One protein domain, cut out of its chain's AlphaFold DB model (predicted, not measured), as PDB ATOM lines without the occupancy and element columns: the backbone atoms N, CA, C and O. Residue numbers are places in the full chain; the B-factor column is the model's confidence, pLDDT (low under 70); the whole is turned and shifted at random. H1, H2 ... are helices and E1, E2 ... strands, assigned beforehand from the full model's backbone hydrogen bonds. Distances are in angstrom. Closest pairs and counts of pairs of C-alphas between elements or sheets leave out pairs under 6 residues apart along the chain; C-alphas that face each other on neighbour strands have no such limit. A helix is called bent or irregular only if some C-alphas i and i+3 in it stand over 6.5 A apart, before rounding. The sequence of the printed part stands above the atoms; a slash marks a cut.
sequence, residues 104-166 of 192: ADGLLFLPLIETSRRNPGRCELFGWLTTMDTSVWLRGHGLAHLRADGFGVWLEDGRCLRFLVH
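Overview. This is residues 104 to 166 of the 192 residues of an uncharacterized protein of Polymorphospora rubra (UniProt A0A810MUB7). A twisted three-stranded sheet has helix H1 along one face and shorter H2 standing up from the opposite face at one end. The printed part has 63 residues with named elements H1, E1, H2, E2, E3, class mixed; sheet order is E1, E2, E3, antiparallel. It is only just compact, close to loose: radius of gyration of the C-alphas 12.3 A, spans 35 by 24 by 13 A.

Along the chain. H1, residues 104 to 118, 20.6 A, starts at C-alpha 104 (-76.868, 34.363, 42.933); it is only just irregular, C-alphas 107 and 110 being 7.0 A apart. E1 is residues 123 to 130, 20.9 A; H2 131 to 140, 14.1 A; E2 150 to 156, 18.9 A; E3 159 to 165, 19.0 A, ending at C-alpha 165 (-75.066, 29.938, 47.739).

Arrangement. Within hydrogen-bond range are N 126 and O 153, 2.9 A, between E1 and E2, and N 154 and O 161, 2.8 A, in hairpin E2 and E3. Three layers, helices on both faces, place H1 over E1 and E2, height 9.1 A, its closest C-alphas to E1 Ser 116 and Glu 124, 4.8 A. H2 touches E2, closest C-alphas Thr 131 and Gly 150, 5.4 A. Every O i to N i+4 pair is within range in H2, 8 of 11 in H1.

Size, cuts and confidence. The farthest C-alphas, Arg 118 and His 145, are 36.4 A apart. The printed part has no cut or long link; no printed residue is under 70 in pLDDT.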
ATOM      1  N   ALA A 104     -77.724  35.540  43.100       83.25
ATOM      2  CA  ALA A 104     -76.868  34.363  42.933       83.25
ATOM      3  C   ALA A 104     -76.733  33.953  41.456       83.25
ATOM      4  O   ALA A 104     -75.671  33.487  41.032       83.25
ATOM      5  N   ASP A 105     -77.785  34.163  40.660       83.81
ATOM      6  CA  ASP A 105     -77.760  33.878  39.229       83.81
ATOM      7  C   ASP A 105     -76.762  34.790  38.479       83.81
ATOM      8  O   ASP A 105     -76.030  34.346  37.589       83.81
ATOM      9  N   GLY A 106     -76.689  36.067  38.861       81.12
ATOM     10  CA  GLY A 106     -75.720  37.013  38.300       81.12
ATOM     11  C   GLY A 106     -74.296  36.793  38.818       81.12
ATOM     12  O   GLY A 106     -73.348  36.782  38.034       81.12
ATOM     13  N   LEU A 107     -74.147  36.598  40.131       85.00
ATOM     14  CA  LEU A 107     -72.847  36.542  40.808       85.00
ATOM     15  C   LEU A 107     -72.095  35.224  40.601       85.00
ATOM     16  O   LEU A 107     -70.866  35.230  40.605       85.00
ATOM     17  N   LEU A 108     -72.800  34.099  40.440       87.88
ATOM     18  CA  LEU A 108     -72.166  32.779  40.354       87.88
ATOM     19  C   LEU A 108     -72.586  31.982  39.128       87.88
ATOM     20  O   LEU A 108     -71.721  31.501  38.399       87.88
ATOM     21  N   PHE A 109     -73.883  31.843  38.861       88.25
ATOM     22  CA  PHE A 109     -74.350  30.970  37.781       88.25
ATOM     23  C   PHE A 109     -73.792  31.363  36.405       88.25
ATOM     24  O   PHE A 109     -73.235  30.513  35.705       88.25
ATOM     25  N   LEU A 110     -73.894  32.640  36.021       88.12
ATOM     26  CA  LEU A 110     -73.354  33.118  34.744       88.12
ATOM     27  C   LEU A 110     -71.820  32.979  34.652       88.12
ATOM     28  O   LEU A 110     -71.359  32.378  33.674       88.12
ATOM     29  N   PRO A 111     -71.021  33.438  35.641       90.19
ATOM     30  CA  PRO A 111     -69.572  33.221  35.648       90.19
ATOM     31  C   PRO A 111     -69.147  31.749  35.571       90.19
ATOM     32  O   PRO A 111     -68.173  31.420  34.885       90.19
ATOM     33  N   LEU A 112     -69.875  30.842  36.234       90.56
ATOM     34  CA  LEU A 112     -69.588  29.405  36.193       90.56
ATOM     35  C   LEU A 112     -69.884  28.808  34.816       90.56
ATOM     36  O   LEU A 112     -69.068  28.041  34.296       90.56
ATOM     37  N   ILE A 113     -70.997  29.189  34.176       90.06
ATOM     38  CA  ILE A 113     -71.253  28.775  32.789       90.06
ATOM     39  C   ILE A 113     -70.151  29.291  31.870       90.06
ATOM     40  O   ILE A 113     -69.632  28.531  31.051       90.06
ATOM     41  N   GLU A 114     -69.786  30.565  31.988       90.00
ATOM     42  CA  GLU A 114     -68.749  31.151  31.146       90.00
ATOM     43  C   GLU A 114     -67.410  30.420  31.310       90.00
ATOM     44  O   GLU A 114     -66.775  30.047  30.319       90.00
ATOM     45  N   THR A 115     -67.019  30.138  32.552       91.12
ATOM     46  CA  THR A 115     -65.808  29.374  32.872       91.12
ATOM     47  C   THR A 115     -65.849  27.971  32.272       91.12
ATOM     48  O   THR A 115     -64.886  27.562  31.618       91.12
ATOM     49  N   SER A 116     -66.976  27.263  32.410       89.12
ATOM     50  CA  SER A 116     -67.165  25.935  31.814       89.12
ATOM     51  C   SER A 116     -67.020  25.964  30.291       89.12
ATOM     52  O   SER A 116     -66.362  25.106  29.702       89.12
ATOM     53  N   ARG A 117     -67.577  26.984  29.629       85.62
ATOM     54  CA  ARG A 117     -67.510  27.114  28.165       85.62
ATOM     55  C   ARG A 117     -66.100  27.388  27.662       85.62
ATOM     56  O   ARG A 117     -65.760  26.941  26.570       85.62
ATOM     57  N   ARG A 118     -65.296  28.116  28.437       88.25
ATOM     58  CA  ARG A 118     -63.896  28.408  28.106       88.25
ATOM     59  C   ARG A 118     -62.973  27.205  28.319       88.25
ATOM     60  O   ARG A 118     -61.909  27.171  27.712       88.25
ATOM     61  N   ASN A 119     -63.376  26.222  29.128       88.06
ATOM     62  CA  ASN A 119     -62.548  25.071  29.498       88.06
ATOM     63  C   ASN A 119     -63.311  23.735  29.351       88.06
ATOM     64  O   ASN A 119     -63.487  23.008  30.338       88.06
ATOM     65  N   PRO A 120     -63.780  23.387  28.137       84.50
ATOM     66  CA  PRO A 120     -64.549  22.165  27.924       84.50
ATOM     67  C   PRO A 120     -63.735  20.922  28.307       84.50
ATOM     68  O   PRO A 120     -62.556  20.817  27.977       84.50
ATOM     69  N   GLY A 121     -64.368  19.980  29.007       83.19
ATOM     70  CA  GLY A 121     -63.743  18.731  29.465       83.19
ATOM     71  C   GLY A 121     -62.894  18.860  30.734       83.19
ATOM     72  O   GLY A 121     -62.626  17.847  31.371       83.19
ATOM     73  N   ARG A 122     -62.526  20.083  31.133       88.25
ATOM     74  CA  ARG A 122     -61.856  20.352  32.410       88.25
ATOM     75  C   ARG A 122     -62.864  20.671  33.505       88.25
ATOM     76  O   ARG A 122     -62.784  20.115  34.597       88.25
ATOM     77  N   CYS A 123     -63.815  21.557  33.203       90.31
ATOM     78  CA  CYS A 123     -64.810  21.972  34.177       90.31
ATOM     79  C   CYS A 123     -66.212  22.208  33.593       90.31
ATOM     80  O   CYS A 123     -66.372  22.732  32.484       90.31
ATOM     81  N   GLU A 124     -67.242  21.839  34.353       89.50
ATOM     82  CA  GLU A 124     -68.636  21.867  33.910       89.50
ATOM     83  C   GLU A 124     -69.613  22.226  35.030       89.50
ATOM     84  O   GLU A 124     -69.595  21.631  36.107       89.50
ATOM     85  N   LEU A 125     -70.524  23.166  34.753       87.31
ATOM     86  CA  LEU A 125     -71.692  23.376  35.603       87.31
ATOM     87  C   LEU A 125     -72.747  22.326  35.249       87.31
ATOM     88  O   LEU A 125     -73.456  22.458  34.251       87.31
ATOM     89  N   PHE A 126     -72.847  21.295  36.081       82.06
ATOM     90  CA  PHE A 126     -73.736  20.159  35.863       82.06
ATOM     91  C   PHE A 126     -75.180  20.441  36.297       82.06
ATOM     92  O   PHE A 126     -76.129  19.953  35.684       82.06
ATOM     93  N   GLY A 127     -75.369  21.239  37.350       82.94
ATOM     94  CA  GLY A 127     -76.695  21.557  37.874       82.94
ATOM     95  C   GLY A 127     -76.737  22.899  38.587       82.94
ATOM     96  O   GLY A 127     -75.770  23.292  39.236       82.94
ATOM     97  N   TRP A 128     -77.871  23.588  38.468       86.75
ATOM     98  CA  TRP A 128     -78.138  24.837  39.173       86.75
ATOM     99  C   TRP A 128     -79.621  24.961  39.526       86.75
ATOM    100  O   TRP A 128     -80.473  24.940  38.634       86.75
ATOM    101  N   LEU A 129     -79.918  25.115  40.816       80.94
ATOM    102  CA  LEU A 129     -81.254  25.380  41.353       80.94
ATOM    103  C   LEU A 129     -81.301  26.789  41.959       80.94
ATOM    104  O   LEU A 129     -80.309  27.254  42.518       80.94
ATOM    105  N   THR A 130     -82.458  27.453  41.878       76.56
ATOM    106  CA  THR A 130     -82.698  28.753  42.547       76.56
ATOM    107  C   THR A 130     -83.423  28.606  43.857       76.56
ATOM    108  O   THR A 130     -84.015  27.567  44.112       76.56
ATOM    109  N   THR A 131     -83.448  29.681  44.646       75.69
ATOM    110  CA  THR A 131     -84.034  29.796  45.987       75.69
ATOM    111  C   THR A 131     -85.212  28.855  46.269       75.69
ATOM    112  O   THR A 131     -85.167  28.111  47.247       75.69
ATOM    113  N   MET A 132     -86.267  28.841  45.440       76.62
ATOM    114  CA  MET A 132     -87.438  27.992  45.699       76.62
ATOM    115  C   MET A 132     -87.167  26.501  45.444       76.62
ATOM    116  O   MET A 132     -87.493  25.671  46.292       76.62
ATOM    117  N   ASP A 133     -86.543  26.155  44.316       78.94
ATOM    118  CA  ASP A 133     -86.175  24.769  44.000       78.94
ATOM    119  C   ASP A 133     -85.101  24.249  44.969       78.94
ATOM    120  O   ASP A 133     -85.184  23.116  45.439       78.94
ATOM    121  N   THR A 134     -84.158  25.107  45.364       80.88
ATOM    122  CA  THR A 134     -83.177  24.860  46.422       80.88
ATOM    123  C   THR A 134     -83.868  24.607  47.757       80.88
ATOM    124  O   THR A 134     -83.548  23.636  48.429       80.88
ATOM    125  N   SER A 135     -84.875  25.401  48.132       82.75
ATOM    126  CA  SER A 135     -85.637  25.193  49.375       82.75
ATOM    127  C   SER A 135     -86.415  23.874  49.372       82.75
ATOM    128  O   SER A 135     -86.499  23.186  50.391       82.75
ATOM    129  N   VAL A 136     -87.004  23.496  48.233       83.00
ATOM    130  CA  VAL A 136     -87.661  22.188  48.068       83.00
ATOM    131  C   VAL A 136     -86.640  21.062  48.195       83.00
ATOM    132  O   VAL A 136     -86.878  20.119  48.949       83.00
ATOM    133  N   TRP A 137     -85.497  21.187  47.520       84.44
ATOM    134  CA  TRP A 137     -84.411  20.217  47.592       84.44
ATOM    135  C   TRP A 137     -83.892  20.061  49.028       84.44
ATOM    136  O   TRP A 137     -83.850  18.942  49.532       84.44
ATOM    137  N   LEU A 138     -83.611  21.165  49.727       85.81
ATOM    138  CA  LEU A 138     -83.159  21.177  51.122       85.81
ATOM    139  C   LEU A 138     -84.160  20.478  52.047       85.81
ATOM    140  O   LEU A 138     -83.767  19.626  52.842       85.81
ATOM    141  N   ARG A 139     -85.462  20.765  51.913       86.12
ATOM    142  CA  ARG A 139     -86.508  20.071  52.689       86.12
ATOM    143  C   ARG A 139     -86.533  18.570  52.417       86.12
ATOM    144  O   ARG A 139     -86.617  17.797  53.366       86.12
ATOM    145  N   GLY A 140     -86.418  18.167  51.152       85.00
ATOM    146  CA  GLY A 140     -86.358  16.756  50.759       85.00
ATOM    147  C   GLY A 140     -85.159  15.999  51.341       85.00
ATOM    148  O   GLY A 140     -85.224  14.782  51.465       85.00
ATOM    149  N   HIS A 141     -84.104  16.714  51.746       85.25
ATOM    150  CA  HIS A 141     -82.882  16.154  52.332       85.25
ATOM    151  C   HIS A 141     -82.745  16.437  53.843       85.25
ATOM    152  O   HIS A 141     -81.666  16.273  54.402       85.25
ATOM    153  N   GLY A 142     -83.812  16.876  54.527       85.38
ATOM    154  CA  GLY A 142     -83.788  17.129  55.978       85.38
ATOM    155  C   GLY A 142     -83.085  18.427  56.405       85.38
ATOM    156  O   GLY A 142     -82.892  18.672  57.593       85.38
ATOM    157  N   LEU A 143     -82.752  19.303  55.457       87.19
ATOM    158  CA  LEU A 143     -82.023  20.558  55.668       87.19
ATOM    159  C   LEU A 143     -82.950  21.783  55.660       87.19
ATOM    160  O   LEU A 143     -82.559  22.877  55.268       87.19
ATOM    161  N   ALA A 144     -84.197  21.614  56.104       85.12
ATOM    162  CA  ALA A 144     -85.229  22.657  56.069       85.12
ATOM    163  C   ALA A 144     -84.886  23.933  56.868       85.12
ATOM    164  O   ALA A 144     -85.533  24.961  56.687       85.12
ATOM    165  N   HIS A 145     -83.906  23.851  57.771       80.81
ATOM    166  CA  HIS A 145     -83.426  24.965  58.587       80.81
ATOM    167  C   HIS A 145     -82.426  25.869  57.847       80.81
ATOM    168  O   HIS A 145     -82.178  26.983  58.303       80.81
ATOM    169  N   LEU A 146     -81.863  25.412  56.722       81.88
ATOM    170  CA  LEU A 146     -80.959  26.202  55.892       81.88
ATOM    171  C   LEU A 146     -81.745  27.073  54.909       81.88
ATOM    172  O   LEU A 146     -82.800  26.685  54.402       81.88
ATOM    173  N   ARG A 147     -81.191  28.246  54.601       81.38
ATOM    174  CA  ARG A 147     -81.662  29.132  53.534       81.38
ATOM    175  C   ARG A 147     -80.526  29.361  52.552       81.38
ATOM    176  O   ARG A 147     -79.405  29.628  52.964       81.38
ATOM    177  N   ALA A 148     -80.826  29.233  51.267       84.75
ATOM    178  CA  ALA A 148     -79.867  29.450  50.198       84.75
ATOM    179  C   ALA A 148     -80.575  30.042  48.978       84.75
ATOM    180  O   ALA A 148     -81.686  29.639  48.625       84.75
ATOM    181  N   ASP A 149     -79.904  30.982  48.330       84.44
ATOM    182  CA  ASP A 149     -80.330  31.648  47.103       84.44
ATOM    183  C   ASP A 149     -80.049  30.791  45.865       84.44
ATOM    184  O   ASP A 149     -80.721  30.926  44.839       84.44
ATOM    185  N   GLY A 150     -79.114  29.847  45.974       86.19
ATOM    186  CA  GLY A 150     -78.799  28.899  44.916       86.19
ATOM    187  C   GLY A 150     -78.217  27.592  45.439       86.19
ATOM    188  O   GLY A 150     -77.697  27.518  46.551       86.19
ATOM    189  N   PHE A 151     -78.310  26.552  44.621       87.19
ATOM    190  CA  PHE A 151     -77.578  25.302  44.802       87.19
ATOM    191  C   PHE A 151     -76.921  24.929  43.482       87.19
ATOM    192  O   PHE A 151     -77.598  24.854  42.455       87.19
ATOM    193  N   GLY A 152     -75.614  24.690  43.512       90.62
ATOM    194  CA  GLY A 152     -74.826  24.350  42.338       90.62
ATOM    195  C   GLY A 152     -74.156  22.987  42.456       90.62
ATOM    196  O   GLY A 152     -73.751  22.558  43.538       90.62
ATOM    197  N   VAL A 153     -74.012  22.322  41.310       90.38
ATOM    198  CA  VAL A 153     -73.176  21.130  41.138       90.38
ATOM    199  C   VAL A 153     -72.136  21.433  40.068       90.38
ATOM    200  O   VAL A 153     -72.484  21.645  38.905       90.38
ATOM    201  N   TRP A 154     -70.871  21.458  40.468       93.19
ATOM    202  CA  TRP A 154     -69.724  21.759  39.620       93.19
ATOM    203  C   TRP A 154     -68.832  20.532  39.473       93.19
ATOM    204  O   TRP A 154     -68.524  19.856  40.452       93.19
ATOM    205  N   LEU A 155     -68.421  20.248  38.245       92.12
ATOM    206  CA  LEU A 155     -67.450  19.215  37.929       92.12
ATOM    207  C   LEU A 155     -66.119  19.883  37.598       92.12
ATOM    208  O   LEU A 155     -66.091  20.787  36.768       92.12
ATOM    209  N   GLU A 156     -65.030  19.431  38.210       93.44
ATOM    210  CA  GLU A 156     -63.676  19.925  37.939       93.44
ATOM    211  C   GLU A 156     -62.676  18.782  38.017       93.44
ATOM    212  O   GLU A 156     -62.562  18.125  39.050       93.44
ATOM    213  N   ASP A 157     -61.977  18.520  36.911       91.75
ATOM    214  CA  ASP A 157     -60.919  17.506  36.832       91.75
ATOM    215  C   ASP A 157     -61.360  16.135  37.402       91.75
ATOM    216  O   ASP A 157     -60.641  15.461  38.141       91.75
ATOM    217  N   GLY A 158     -62.598  15.735  37.082       87.00
ATOM    218  CA  GLY A 158     -63.213  14.478  37.527       87.00
ATOM    219  C   GLY A 158     -63.792  14.492  38.948       87.00
ATOM    220  O   GLY A 158     -64.325  13.476  39.394       87.00
ATOM    221  N   ARG A 159     -63.727  15.618  39.663       91.44
ATOM    222  CA  ARG A 159     -64.306  15.795  41.004       91.44
ATOM    223  C   ARG A 159     -65.652  16.494  40.922       91.44
ATOM    224  O   ARG A 159     -65.856  17.346  40.067       91.44
ATOM    225  N   CYS A 160     -66.557  16.150  41.837       92.44
ATOM    226  CA  CYS A 160     -67.881  16.755  41.940       92.44
ATOM    227  C   CYS A 160     -67.971  17.606  43.210       92.44
ATOM    228  O   CYS A 160     -67.902  17.077  44.318       92.44
ATOM    229  N   LEU A 161     -68.135  18.917  43.036       91.94
ATOM    230  CA  LEU A 161     -68.355  19.893  44.096       91.94
ATOM    231  C   LEU A 161     -69.838  20.263  44.139       91.94
ATOM    232  O   LEU A 161     -70.420  20.673  43.136       91.94
ATOM    233  N   ARG A 162     -70.453  20.132  45.314       90.81
ATOM    234  CA  ARG A 162     -71.823  20.589  45.577       90.81
ATOM    235  C   ARG A 162     -71.761  21.742  46.558       90.81
ATOM    236  O   ARG A 162     -71.079  21.632  47.571       90.81
ATOM    237  N   PHE A 163     -72.459  22.828  46.261       88.38
ATOM    238  CA  PHE A 163     -72.393  24.029  47.082       88.38
ATOM    239  C   PHE A 163     -73.749  24.722  47.170       88.38
ATOM    240  O   PHE A 163     -74.538  24.722  46.223       88.38
ATOM    241  N   LEU A 164     -74.004  25.310  48.336       89.88
ATOM    242  CA  LEU A 164     -75.114  26.223  48.570       89.88
ATOM    243  C   LEU A 164     -74.587  27.648  48.474       89.88
ATOM    244  O   LEU A 164     -73.485  27.942  48.931       89.88
ATOM    245  N   VAL A 165     -75.383  28.522  47.878       87.25
ATOM    246  CA  VAL A 165     -75.066  29.938  47.739       87.25
ATOM    247  C   VAL A 165     -76.002  30.723  48.629       87.25
ATOM    248  O   VAL A 165     -77.216  30.579  48.511       87.25
ATOM    249  N   HIS A 166     -75.432  31.575  49.469       86.00
ATOM    250  CA  HIS A 166     -76.150  32.635  50.152       86.00
ATOM    251  C   HIS A 166     -75.582  33.971  49.684       86.00
ATOM    252  O   HIS A 166     -74.361  34.117  49.612       86.00
TER     253      HIS A 166